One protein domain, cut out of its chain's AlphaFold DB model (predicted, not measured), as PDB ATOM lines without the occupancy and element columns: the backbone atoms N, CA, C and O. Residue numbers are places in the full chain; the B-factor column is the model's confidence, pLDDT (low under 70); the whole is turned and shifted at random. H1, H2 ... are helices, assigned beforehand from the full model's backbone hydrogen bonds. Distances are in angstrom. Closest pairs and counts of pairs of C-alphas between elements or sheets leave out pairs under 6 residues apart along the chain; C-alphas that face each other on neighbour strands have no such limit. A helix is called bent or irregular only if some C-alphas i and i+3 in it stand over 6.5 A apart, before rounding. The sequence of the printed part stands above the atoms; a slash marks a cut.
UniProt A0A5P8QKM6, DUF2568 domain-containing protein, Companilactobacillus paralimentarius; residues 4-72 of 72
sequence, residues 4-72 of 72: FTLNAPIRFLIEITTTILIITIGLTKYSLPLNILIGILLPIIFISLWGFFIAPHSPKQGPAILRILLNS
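AT A GLANCE: This is residues 4 to 72 of the 72 residues of the protein "DUF2568 domain-containing protein" of Companilactobacillus paralimentarius (UniProt A0A5P8QKM6). This is a long helical hairpin that opens like a narrow V: the straight helix H1 and the bent helix H2 meet near the turn between them and spread apart toward the other end. There the short helix H3 lies crosswise to the long helices, near the open end but touching neither, and residues 5 to 14 of H1 stick out free. You have 69 printed residues with three named helices in the order H1, H2, H3 and no named strand; the class is all helix. The whole is loose, with a radius of gyration of the C-alphas of 14.4 A, and elongated, spanning 39 by 25 by 19 A.

IN THESE COORDINATES: Find C-alpha 4 at (-41.991, -6.976, -40.898); from there H1, residues 4 to 28, runs 36.3 A to C-alpha 28 at (-6.493, -14.300, -43.543). H1 is neither bent nor irregular, but only just: C-alphas 5 and 8 are 6.1 A apart. After residues 29 to 31, look for H2, residues 32 to 53, assigned as one helix by its hydrogen bonds but bent, with C-alphas 39 and 42 6.5 A apart. Its arm H2a is residues 32 to 39, 10.0 A long, and its arm H2b is residues 42 to 53, 16.3 A long. Go on to H3, residues 64 to 71, 10.5 A long, which ends with C-alpha 71 at (-42.277, -16.610, -39.658).

HOW THE PARTS SIT: Begin with the hairpin of H1 and H2a: they touch, with 16 pairs of C-alphas within 8 A. Their closest C-alphas, those of Gly 26 and Gly 39, are 4.0 A apart. They run opposite ways at a shallow tilt of 3 degrees, and H1 touches H2a with residues 22 to 28 alone. At the bend, the lines of H2a and H2b stand at a shallow tilt of 27 degrees. H1 and H2b only just touch, with 3 pairs of C-alphas within 8 A. Their closest C-alphas are those of Thr 19 and Pro 43, 6.3 A apart, and H2b touches H1 with residue 43 alone. They run opposite ways at a shallow tilt of 25 degrees. H3 is apart from H1 and from H2a, and only just apart from H2b, with their closest C-alphas 8.5 A apart. Every backbone O i to N i+4 pair is within hydrogen-bond range in H2a, H2b and H3, and 19 of 21 are in H1.

THE WHOLE: The C-alphas farthest apart are those of Phe 4 and Leu 32, at 41.6 A, while those of Phe 4 and Ser 72, the first and last printed, are 11.6 A apart. The printed part has no cut, and it ends at residue 72, the chain's last. The link from H1 to H2 is tight, with 3 residues, and the link from H2 to H3 is short, with 10. Look at the B-factor column: the mean pLDDT of the printed part is 70.6, and residues 4 to 6 and 51 to 72 are under 70.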
ATOM      1  N   PHE A   4     -42.301  -5.878 -39.980       56.34
ATOM      2  CA  PHE A   4     -41.991  -6.976 -40.898       56.34
ATOM      3  C   PHE A   4     -41.348  -6.542 -42.227       56.34
ATOM      4  O   PHE A   4     -40.545  -7.284 -42.784       56.34
ATOM      5  N   THR A   5     -41.653  -5.341 -42.729       60.94
ATOM      6  CA  THR A   5     -41.080  -4.832 -43.993       60.94
ATOM      7  C   THR A   5     -39.639  -4.346 -43.846       60.94
ATOM      8  O   THR A   5     -38.884  -4.398 -44.812       60.94
ATOM      9  N   LEU A   6     -39.233  -3.935 -42.641       63.81
ATOM     10  CA  LEU A   6     -37.844  -3.579 -42.330       63.81
ATOM     11  C   LEU A   6     -36.996  -4.797 -41.954       63.81
ATOM     12  O   LEU A   6     -35.786  -4.784 -42.159       63.81
ATOM     13  N   ASN A   7     -37.619  -5.865 -41.453       74.12
ATOM     14  CA  ASN A   7     -36.904  -7.075 -41.052       74.12
ATOM     15  C   ASN A   7     -36.156  -7.733 -42.225       74.12
ATOM     16  O   ASN A   7     -34.999  -8.115 -42.092       74.12
ATOM     17  N   ALA A   8     -36.781  -7.811 -43.403       73.00
ATOM     18  CA  ALA A   8     -36.177  -8.428 -44.584       73.00
ATOM     19  C   ALA A   8     -34.855  -7.760 -45.039       73.00
ATOM     20  O   ALA A   8     -33.850  -8.467 -45.147       73.00
ATOM     21  N   PRO A   9     -34.791  -6.431 -45.271       75.38
ATOM     22  CA  PRO A   9     -33.541  -5.779 -45.661       75.38
ATOM     23  C   PRO A   9     -32.486  -5.779 -44.545       75.38
ATOM     24  O   PRO A   9     -31.303  -5.930 -44.838       75.38
ATOM     25  N   ILE A  10     -32.885  -5.664 -43.271       81.19
ATOM     26  CA  ILE A  10     -31.949  -5.732 -42.133       81.19
ATOM     27  C   ILE A  10     -31.314  -7.122 -42.044       81.19
ATOM     28  O   ILE A  10     -30.096  -7.245 -41.921       81.19
ATOM     29  N   ARG A  11     -32.124  -8.175 -42.163       80.62
ATOM     30  CA  ARG A  11     -31.645  -9.555 -42.165       80.62
ATOM     31  C   ARG A  11     -30.689  -9.814 -43.328       80.62
ATOM     32  O   ARG A  11     -29.637 -10.409 -43.117       80.62
ATOM     33  N   PHE A  12     -31.009  -9.308 -44.517       78.25
ATOM     34  CA  PHE A  12     -30.119  -9.397 -45.674       78.25
ATOM     35  C   PHE A  12     -28.769  -8.710 -45.418       78.25
ATOM     36  O   PHE A  12     -27.718  -9.294 -45.674       78.25
ATOM     37  N   LEU A  13     -28.773  -7.497 -44.855       83.38
ATOM     38  CA  LEU A  13     -27.544  -6.773 -44.511       83.38
ATOM     39  C   LEU A  13     -26.679  -7.539 -43.503       83.38
ATOM     40  O   LEU A  13     -25.459  -7.611 -43.672       83.38
ATOM     41  N   ILE A  14     -27.297  -8.139 -42.482       86.31
ATOM     42  CA  ILE A  14     -26.596  -8.975 -41.500       86.31
ATOM     43  C   ILE A  14     -25.998 -10.209 -42.183       86.31
ATOM     44  O   ILE A  14     -24.818 -10.494 -41.987       86.31
ATOM     45  N   GLU A  15     -26.761 -10.918 -43.015       80.38
ATOM     46  CA  GLU A  15     -26.294 -12.119 -43.726       80.38
ATOM     47  C   GLU A  15     -25.109 -11.808 -44.660       80.38
ATOM     48  O   GLU A  15     -24.106 -12.528 -44.638       80.38
ATOM     49  N   ILE A  16     -25.158 -10.697 -45.407       82.88
ATOM     50  CA  ILE A  16     -24.052 -10.253 -46.274       82.88
ATOM     51  C   ILE A  16     -22.820  -9.873 -45.451       82.88
ATOM     52  O   ILE A  16     -21.717 -10.341 -45.743       82.88
ATOM     53  N   THR A  17     -22.993  -9.083 -44.393       86.31
ATOM     54  CA  THR A  17     -21.880  -8.666 -43.524       86.31
ATOM     55  C   THR A  17     -21.209  -9.875 -42.871       86.31
ATOM     56  O   THR A  17     -19.984  -9.981 -42.862       86.31
ATOM     57  N   THR A  18     -22.005 -10.831 -42.389       85.38
ATOM     58  CA  THR A  18     -21.505 -12.062 -41.761       85.38
ATOM     59  C   THR A  18     -20.761 -12.932 -42.774       85.38
ATOM     60  O   THR A  18     -19.686 -13.443 -42.471       85.38
ATOM     61  N   THR A  19     -21.272 -13.039 -44.003       82.44
ATOM     62  CA  THR A  19     -20.612 -13.774 -45.093       82.44
ATOM     63  C   THR A  19     -19.251 -13.165 -45.430       82.44
ATOM     64  O   THR A  19     -18.254 -13.883 -45.486       82.44
ATOM     65  N   ILE A  20     -19.174 -11.839 -45.581       84.31
ATOM     66  CA  ILE A  20     -17.913 -11.126 -45.842       84.31
ATOM     67  C   ILE A  20     -16.922 -11.338 -44.695       84.31
ATOM     68  O   ILE A  20     -15.734 -11.559 -44.936       84.31
ATOM     69  N   LEU A  21     -17.393 -11.312 -43.450       84.69
ATOM     70  CA  LEU A  21     -16.553 -11.513 -42.273       84.69
ATOM     71  C   LEU A  21     -15.987 -12.940 -42.218       84.69
ATOM     72  O   LEU A  21     -14.791 -13.111 -41.983       84.69
ATOM     73  N   ILE A  22     -16.808 -13.951 -42.513       83.12
ATOM     74  CA  ILE A  22     -16.378 -15.355 -42.610       83.12
ATOM     75  C   ILE A  22     -15.355 -15.533 -43.731       83.12
ATOM     76  O   ILE A  22     -14.333 -16.176 -43.502       83.12
ATOM     77  N   ILE A  23     -15.576 -14.936 -44.906       79.69
ATOM     78  CA  ILE A  23     -14.608 -14.959 -46.014       79.69
ATOM     79  C   ILE A  23     -13.294 -14.312 -45.571       79.69
ATOM     80  O   ILE A  23     -12.225 -14.888 -45.742       79.69
ATOM     81  N   THR A  24     -13.362 -13.133 -44.955       82.31
ATOM     82  CA  THR A  24     -12.175 -12.363 -44.567       82.31
ATOM     83  C   THR A  24     -11.354 -13.105 -43.518       82.31
ATOM     84  O   THR A  24     -10.149 -13.270 -43.688       82.31
ATOM     85  N   ILE A  25     -11.985 -13.609 -42.453       82.12
ATOM     86  CA  ILE A  25     -11.308 -14.413 -41.422       82.12
ATOM     87  C   ILE A  25     -10.807 -15.723 -42.036       82.12
ATOM     88  O   ILE A  25      -9.651 -16.096 -41.835       82.12
ATOM     89  N   GLY A  26     -11.660 -16.382 -42.819       77.12
ATOM     90  CA  GLY A  26     -11.371 -17.623 -43.519       77.12
ATOM     91  C   GLY A  26     -10.136 -17.518 -44.398       77.12
ATOM     92  O   GLY A  26      -9.348 -18.439 -44.380       77.12
ATOM     93  N   LEU A  27      -9.919 -16.405 -45.101       78.31
ATOM     94  CA  LEU A  27      -8.782 -16.217 -46.009       78.31
ATOM     95  C   LEU A  27      -7.520 -15.646 -45.342       78.31
ATOM     96  O   LEU A  27      -6.437 -15.763 -45.911       78.31
ATOM     97  N   THR A  28      -7.629 -15.008 -44.173       77.25
ATOM     98  CA  THR A  28      -6.493 -14.300 -43.543       77.25
ATOM     99  C   THR A  28      -5.873 -15.039 -42.365       77.25
ATOM    100  O   THR A  28      -4.683 -14.866 -42.109       77.25
ATOM    101  N   LYS A  29      -6.647 -15.847 -41.631       76.06
ATOM    102  CA  LYS A  29      -6.189 -16.464 -40.375       76.06
ATOM    103  C   LYS A  29      -5.763 -17.923 -40.482       76.06
ATOM    104  O   LYS A  29      -5.074 -18.386 -39.575       76.06
ATOM    105  N   TYR A  30      -6.185 -18.654 -41.511       74.56
ATOM    106  CA  TYR A  30      -5.937 -20.092 -41.589       74.56
ATOM    107  C   TYR A  30      -4.825 -20.441 -42.590       74.56
ATOM    108  O   TYR A  30      -4.323 -19.612 -43.349       74.56
ATOM    109  N   SER A  31      -4.375 -21.695 -42.539       77.56
ATOM    110  CA  SER A  31      -3.452 -22.246 -43.528       77.56
ATOM    111  C   SER A  31      -4.156 -22.418 -44.879       77.56
ATOM    112  O   SER A  31      -5.368 -22.624 -44.938       77.56
ATOM    113  N   LEU A  32      -3.389 -22.376 -45.974       73.94
ATOM    114  CA  LEU A  32      -3.873 -22.445 -47.364       73.94
ATOM    115  C   LEU A  32      -5.024 -23.455 -47.628       73.94
ATOM    116  O   LEU A  32      -5.994 -23.069 -48.279       73.94
ATOM    117  N   PRO A  33      -5.002 -24.701 -47.103       76.62
ATOM    118  CA  PRO A  33      -6.096 -25.660 -47.302       76.62
ATOM    119  C   PRO A  33      -7.386 -25.269 -46.563       76.62
ATOM    120  O   PRO A  33      -8.488 -25.396 -47.097       76.62
ATOM    121  N   LEU A  34      -7.251 -24.769 -45.334       75.25
ATOM    122  CA  LEU A  34      -8.374 -24.330 -44.507       75.25
ATOM    123  C   LEU A  34      -8.967 -23.011 -45.012       75.25
ATOM    124  O   LEU A  34     -10.181 -22.828 -44.922       75.25
ATOM    125  N   ASN A  35      -8.154 -22.145 -45.627       79.50
ATOM    126  CA  ASN A  35      -8.632 -20.924 -46.275       79.50
ATOM    127  C   ASN A  35      -9.613 -21.214 -47.409       79.50
ATOM    128  O   ASN A  35     -10.630 -20.539 -47.540       79.50
ATOM    129  N   ILE A  36      -9.337 -22.237 -48.215       77.75
ATOM    130  CA  ILE A  36     -10.221 -22.638 -49.314       77.75
ATOM    131  C   ILE A  36     -11.505 -23.262 -48.755       77.75
ATOM    132  O   ILE A  36     -12.603 -22.946 -49.211       77.75
ATOM    133  N   LEU A  37     -11.388 -24.110 -47.729       79.25
ATOM    134  CA  LEU A  37     -12.542 -24.773 -47.123       79.25
ATOM    135  C   LEU A  37     -13.506 -23.765 -46.466       79.25
ATOM    136  O   LEU A  37     -14.710 -23.790 -46.720       79.25
ATOM    137  N   ILE A  38     -12.979 -22.865 -45.634       76.62
ATOM    138  CA  ILE A  38     -13.777 -21.954 -44.800       76.62
ATOM    139  C   ILE A  38     -14.060 -20.638 -45.526       76.62
ATOM    140  O   ILE A  38     -15.172 -20.125 -45.462       76.62
ATOM    141  N   GLY A  39     -13.072 -20.085 -46.227       73.94
ATOM    142  CA  GLY A  39     -13.190 -18.797 -46.908       73.94
ATOM    143  C   GLY A  39     -13.911 -18.860 -48.253       73.94
ATOM    144  O   GLY A  39     -14.361 -17.824 -48.728       73.94
ATOM    145  N   ILE A  40     -14.037 -20.042 -48.872       76.25
ATOM    146  CA  ILE A  40     -14.646 -20.196 -50.208       76.25
ATOM    147  C   ILE A  40     -15.775 -21.232 -50.192       76.25
ATOM    148  O   ILE A  40     -16.912 -20.915 -50.537       76.25
ATOM    149  N   LEU A  41     -15.499 -22.465 -49.766       81.75
ATOM    150  CA  LEU A  41     -16.471 -23.565 -49.820       81.75
ATOM    151  C   LEU A  41     -17.685 -23.320 -48.914       81.75
ATOM    152  O   LEU A  41     -18.826 -23.445 -49.361       81.75
ATOM    153  N   LEU A  42     -17.449 -22.913 -47.668       78.44
ATOM    154  CA  LEU A  42     -18.508 -22.600 -46.707       78.44
ATOM    155  C   LEU A  42     -19.453 -21.471 -47.187       78.44
ATOM    156  O   LEU A  42     -20.666 -21.696 -47.197       78.44
ATOM    157  N   PRO A  43     -18.965 -20.298 -47.646       81.00
ATOM    158  CA  PRO A  43     -19.835 -19.245 -48.175       81.00
ATOM    159  C   PRO A  43     -20.563 -19.647 -49.466       81.00
ATOM    160  O   PRO A  43     -21.722 -19.275 -49.631       81.00
ATOM    161  N   ILE A  44     -19.962 -20.455 -50.349       81.62
ATOM    162  CA  ILE A  44     -20.656 -20.981 -51.542       81.62
ATOM    163  C   ILE A  44     -21.835 -21.875 -51.142       81.62
ATOM    164  O   ILE A  44     -22.931 -21.721 -51.681       81.62
ATOM    165  N   ILE A  45     -21.634 -22.788 -50.189       81.00
ATOM    166  CA  ILE A  45     -22.703 -23.666 -49.690       81.00
ATOM    167  C   ILE A  45     -23.809 -22.828 -49.045       81.00
ATOM    168  O   ILE A  45     -24.985 -23.065 -49.311       81.00
ATOM    169  N   PHE A  46     -23.439 -21.824 -48.249       80.56
ATOM    170  CA  PHE A  46     -24.392 -20.936 -47.590       80.56
ATOM    171  C   PHE A  46     -25.236 -20.141 -48.596       80.56
ATOM    172  O   PHE A  46     -26.463 -20.160 -48.509       80.56
ATOM    173  N   ILE A  47     -24.608 -19.511 -49.595       78.56
ATOM    174  CA  ILE A  47     -25.306 -18.758 -50.650       78.56
ATOM    175  C   ILE A  47     -26.177 -19.688 -51.499       78.56
ATOM    176  O   ILE A  47     -27.302 -19.329 -51.837       78.56
ATOM    177  N   SER A  48     -25.691 -20.890 -51.818       76.94
ATOM    178  CA  SER A  48     -26.448 -21.876 -52.594       76.94
ATOM    179  C   SER A  48     -27.685 -22.359 -51.832       76.94
ATOM    180  O   SER A  48     -28.787 -22.330 -52.377       76.94
ATOM    181  N   LEU A  49     -27.544 -22.704 -50.545       71.44
ATOM    182  CA  LEU A  49     -28.669 -23.054 -49.672       71.44
ATOM    183  C   LEU A  49     -29.654 -21.889 -49.532       71.44
ATOM    184  O   LEU A  49     -30.864 -22.086 -49.616       71.44
ATOM    185  N   TRP A  50     -29.156 -20.668 -49.362       71.38
ATOM    186  CA  TRP A  50     -30.002 -19.487 -49.248       71.38
ATOM    187  C   TRP A  50     -30.776 -19.212 -50.546       71.38
ATOM    188  O   TRP A  50     -31.996 -19.049 -50.523       71.38
ATOM    189  N   GLY A  51     -30.104 -19.255 -51.697       68.69
ATOM    190  CA  GLY A  51     -30.721 -19.071 -53.010       68.69
ATOM    191  C   GLY A  51     -31.738 -20.161 -53.354       68.69
ATOM    192  O   GLY A  51     -32.793 -19.862 -53.912       68.69
ATOM    193  N   PHE A  52     -31.469 -21.414 -52.975       64.69
ATOM    194  CA  PHE A  52     -32.380 -22.531 -53.225       64.69
ATOM    195  C   PHE A  52     -33.548 -22.620 -52.246       64.69
ATOM    196  O   PHE A  52     -34.601 -23.106 -52.642       64.69
ATOM    197  N   PHE A  53     -33.411 -22.210 -50.987       60.16
ATOM    198  CA  PHE A  53     -34.454 -22.470 -49.983       60.16
ATOM    199  C   PHE A  53     -35.119 -21.214 -49.421       60.16
ATOM    200  O   PHE A  53     -36.262 -21.297 -48.974       60.16
ATOM    201  N   ILE A  54     -34.437 -20.066 -49.443       60.91
ATOM    202  CA  ILE A  54     -34.860 -18.834 -48.757       60.91
ATOM    203  C   ILE A  54     -35.281 -17.745 -49.754       60.91
ATOM    204  O   ILE A  54     -36.147 -16.930 -49.434       60.91
ATOM    205  N   ALA A  55     -34.727 -17.732 -50.972       57.59
ATOM    206  CA  ALA A  55     -35.060 -16.716 -51.966       57.59
ATOM    207  C   ALA A  55     -36.552 -16.764 -52.384       57.59
ATOM    208  O   ALA A  55     -37.092 -17.843 -52.652       57.59
ATOM    209  N   PRO A  56     -37.222 -15.599 -52.513       51.91
ATOM    210  CA  PRO A  56     -38.676 -15.502 -52.693       51.91
ATOM    211  C   PRO A  56     -39.217 -16.157 -53.979       51.91
ATOM    212  O   PRO A  56     -40.399 -16.482 -54.032       51.91
ATOM    213  N   HIS A  57     -38.361 -16.411 -54.978       53.28
ATOM    214  CA  HIS A  57     -38.702 -17.055 -56.257       53.28
ATOM    215  C   HIS A  57     -38.106 -18.466 -56.431       53.28
ATOM    216  O   HIS A  57     -38.031 -18.964 -57.554       53.28
ATOM    217  N   SER A  58     -37.661 -19.128 -55.358       44.81
ATOM    218  CA  SER A  58     -37.130 -20.486 -55.498       44.81
ATOM    219  C   SER A  58     -38.212 -21.481 -55.978       44.81
ATOM    220  O   SER A  58     -39.284 -21.548 -55.369       44.81
ATOM    221  N   PRO A  59     -37.926 -22.318 -56.999       52.19
ATOM    222  CA  PRO A  59     -38.847 -23.346 -57.497       52.19
ATOM    223  C   PRO A  59     -39.165 -24.449 -56.474       52.19
ATOM    224  O   PRO A  59     -40.106 -25.217 -56.668       52.19
ATOM    225  N   LYS A  60     -38.386 -24.552 -55.390       54.62
ATOM    226  CA  LYS A  60     -38.584 -25.505 -54.293       54.62
ATOM    227  C   LYS A  60     -38.452 -24.774 -52.961       54.62
ATOM    228  O   LYS A  60     -37.480 -24.967 -52.237       54.62
ATOM    229  N   GLN A  61     -39.421 -23.922 -52.632       52.19
ATOM    230  CA  GLN A  61     -39.562 -23.430 -51.259       52.19
ATOM    231  C   GLN A  61     -39.617 -24.653 -50.327       52.19
ATOM    232  O   GLN A  61     -40.515 -25.487 -50.440       52.19
ATOM    233  N   GLY A  62     -38.579 -24.811 -49.504       53.22
ATOM    234  CA  GLY A  62     -38.329 -26.012 -48.708       53.22
ATOM    235  C   GLY A  62     -39.431 -26.334 -47.690       53.22
ATOM    236  O   GLY A  62     -40.355 -25.541 -47.485       53.22
ATOM    237  N   PRO A  63     -39.335 -27.508 -47.039       59.12
ATOM    238  CA  PRO A  63     -40.394 -28.071 -46.208       59.12
ATOM    239  C   PRO A  63     -40.766 -27.135 -45.052       59.12
ATOM    240  O   PRO A  63     -39.929 -26.395 -44.533       59.12
ATOM    241  N   ALA A  64     -42.035 -27.203 -44.640       55.44
ATOM    242  CA  ALA A  64     -42.723 -26.287 -43.724       55.44
ATOM    243  C   ALA A  64     -41.959 -25.899 -42.438       55.44
ATOM    244  O   ALA A  64     -42.192 -24.824 -41.896       55.44
ATOM    245  N   ILE A  65     -41.008 -26.720 -41.986       55.31
ATOM    246  CA  ILE A  65     -40.162 -26.481 -40.809       55.31
ATOM    247  C   ILE A  65     -39.315 -25.204 -40.960       55.31
ATOM    248  O   ILE A  65     -39.235 -24.411 -40.026       55.31
ATOM    249  N   LEU A  66     -38.743 -24.948 -42.146       54.91
ATOM    250  CA  LEU A  66     -37.959 -23.728 -42.397       54.91
ATOM    251  C   LEU A  66     -38.840 -22.477 -42.485       54.91
ATOM    252  O   LEU A  66     -38.395 -21.398 -42.113       54.91
ATOM    253  N   ARG A  67     -40.096 -22.616 -42.927       55.78
ATOM    254  CA  ARG A  67     -41.078 -21.520 -42.913       55.78
ATOM    255  C   ARG A  67     -41.515 -21.171 -41.491       55.78
ATOM    256  O   ARG A  67     -41.636 -19.993 -41.186       55.78
ATOM    257  N   ILE A  68     -41.720 -22.167 -40.627       55.78
ATOM    258  CA  ILE A  68     -42.141 -21.953 -39.232       55.78
ATOM    259  C   ILE A  68     -41.040 -21.255 -38.428       55.78
ATOM    260  O   ILE A  68     -41.344 -20.346 -37.670       55.78
ATOM    261  N   LEU A  69     -39.767 -21.600 -38.640       53.69
ATOM    262  CA  LEU A  69     -38.655 -20.960 -37.925       53.69
ATOM    263  C   LEU A  69     -38.381 -19.509 -38.368       53.69
ATOM    264  O   LEU A  69     -37.695 -18.773 -37.668       53.69
ATOM    265  N   LEU A  70     -38.866 -19.123 -39.551       54.22
ATOM    266  CA  LEU A  70     -38.644 -17.804 -40.151       54.22
ATOM    267  C   LEU A  70     -39.833 -16.847 -40.027       54.22
ATOM    268  O   LEU A  70     -39.633 -15.637 -40.104       54.22
ATOM    269  N   ASN A  71     -41.046 -17.381 -39.860       49.66
ATOM    270  CA  ASN A  71     -42.277 -16.610 -39.658       49.66
ATOM    271  C   ASN A  71     -42.817 -16.656 -38.212       49.66
ATOM    272  O   ASN A  71     -43.848 -16.029 -37.965       49.66
ATOM    273  N   SER A  72     -42.185 -17.396 -37.292       46.75
ATOM    274  CA  SER A  72     -42.496 -17.377 -35.851       46.75
ATOM    275  C   SER A  72     -41.593 -16.416 -35.092       46.75
ATOM    276  O   SER A  72     -42.055 -15.977 -34.018       46.75
TER     277      SER A  72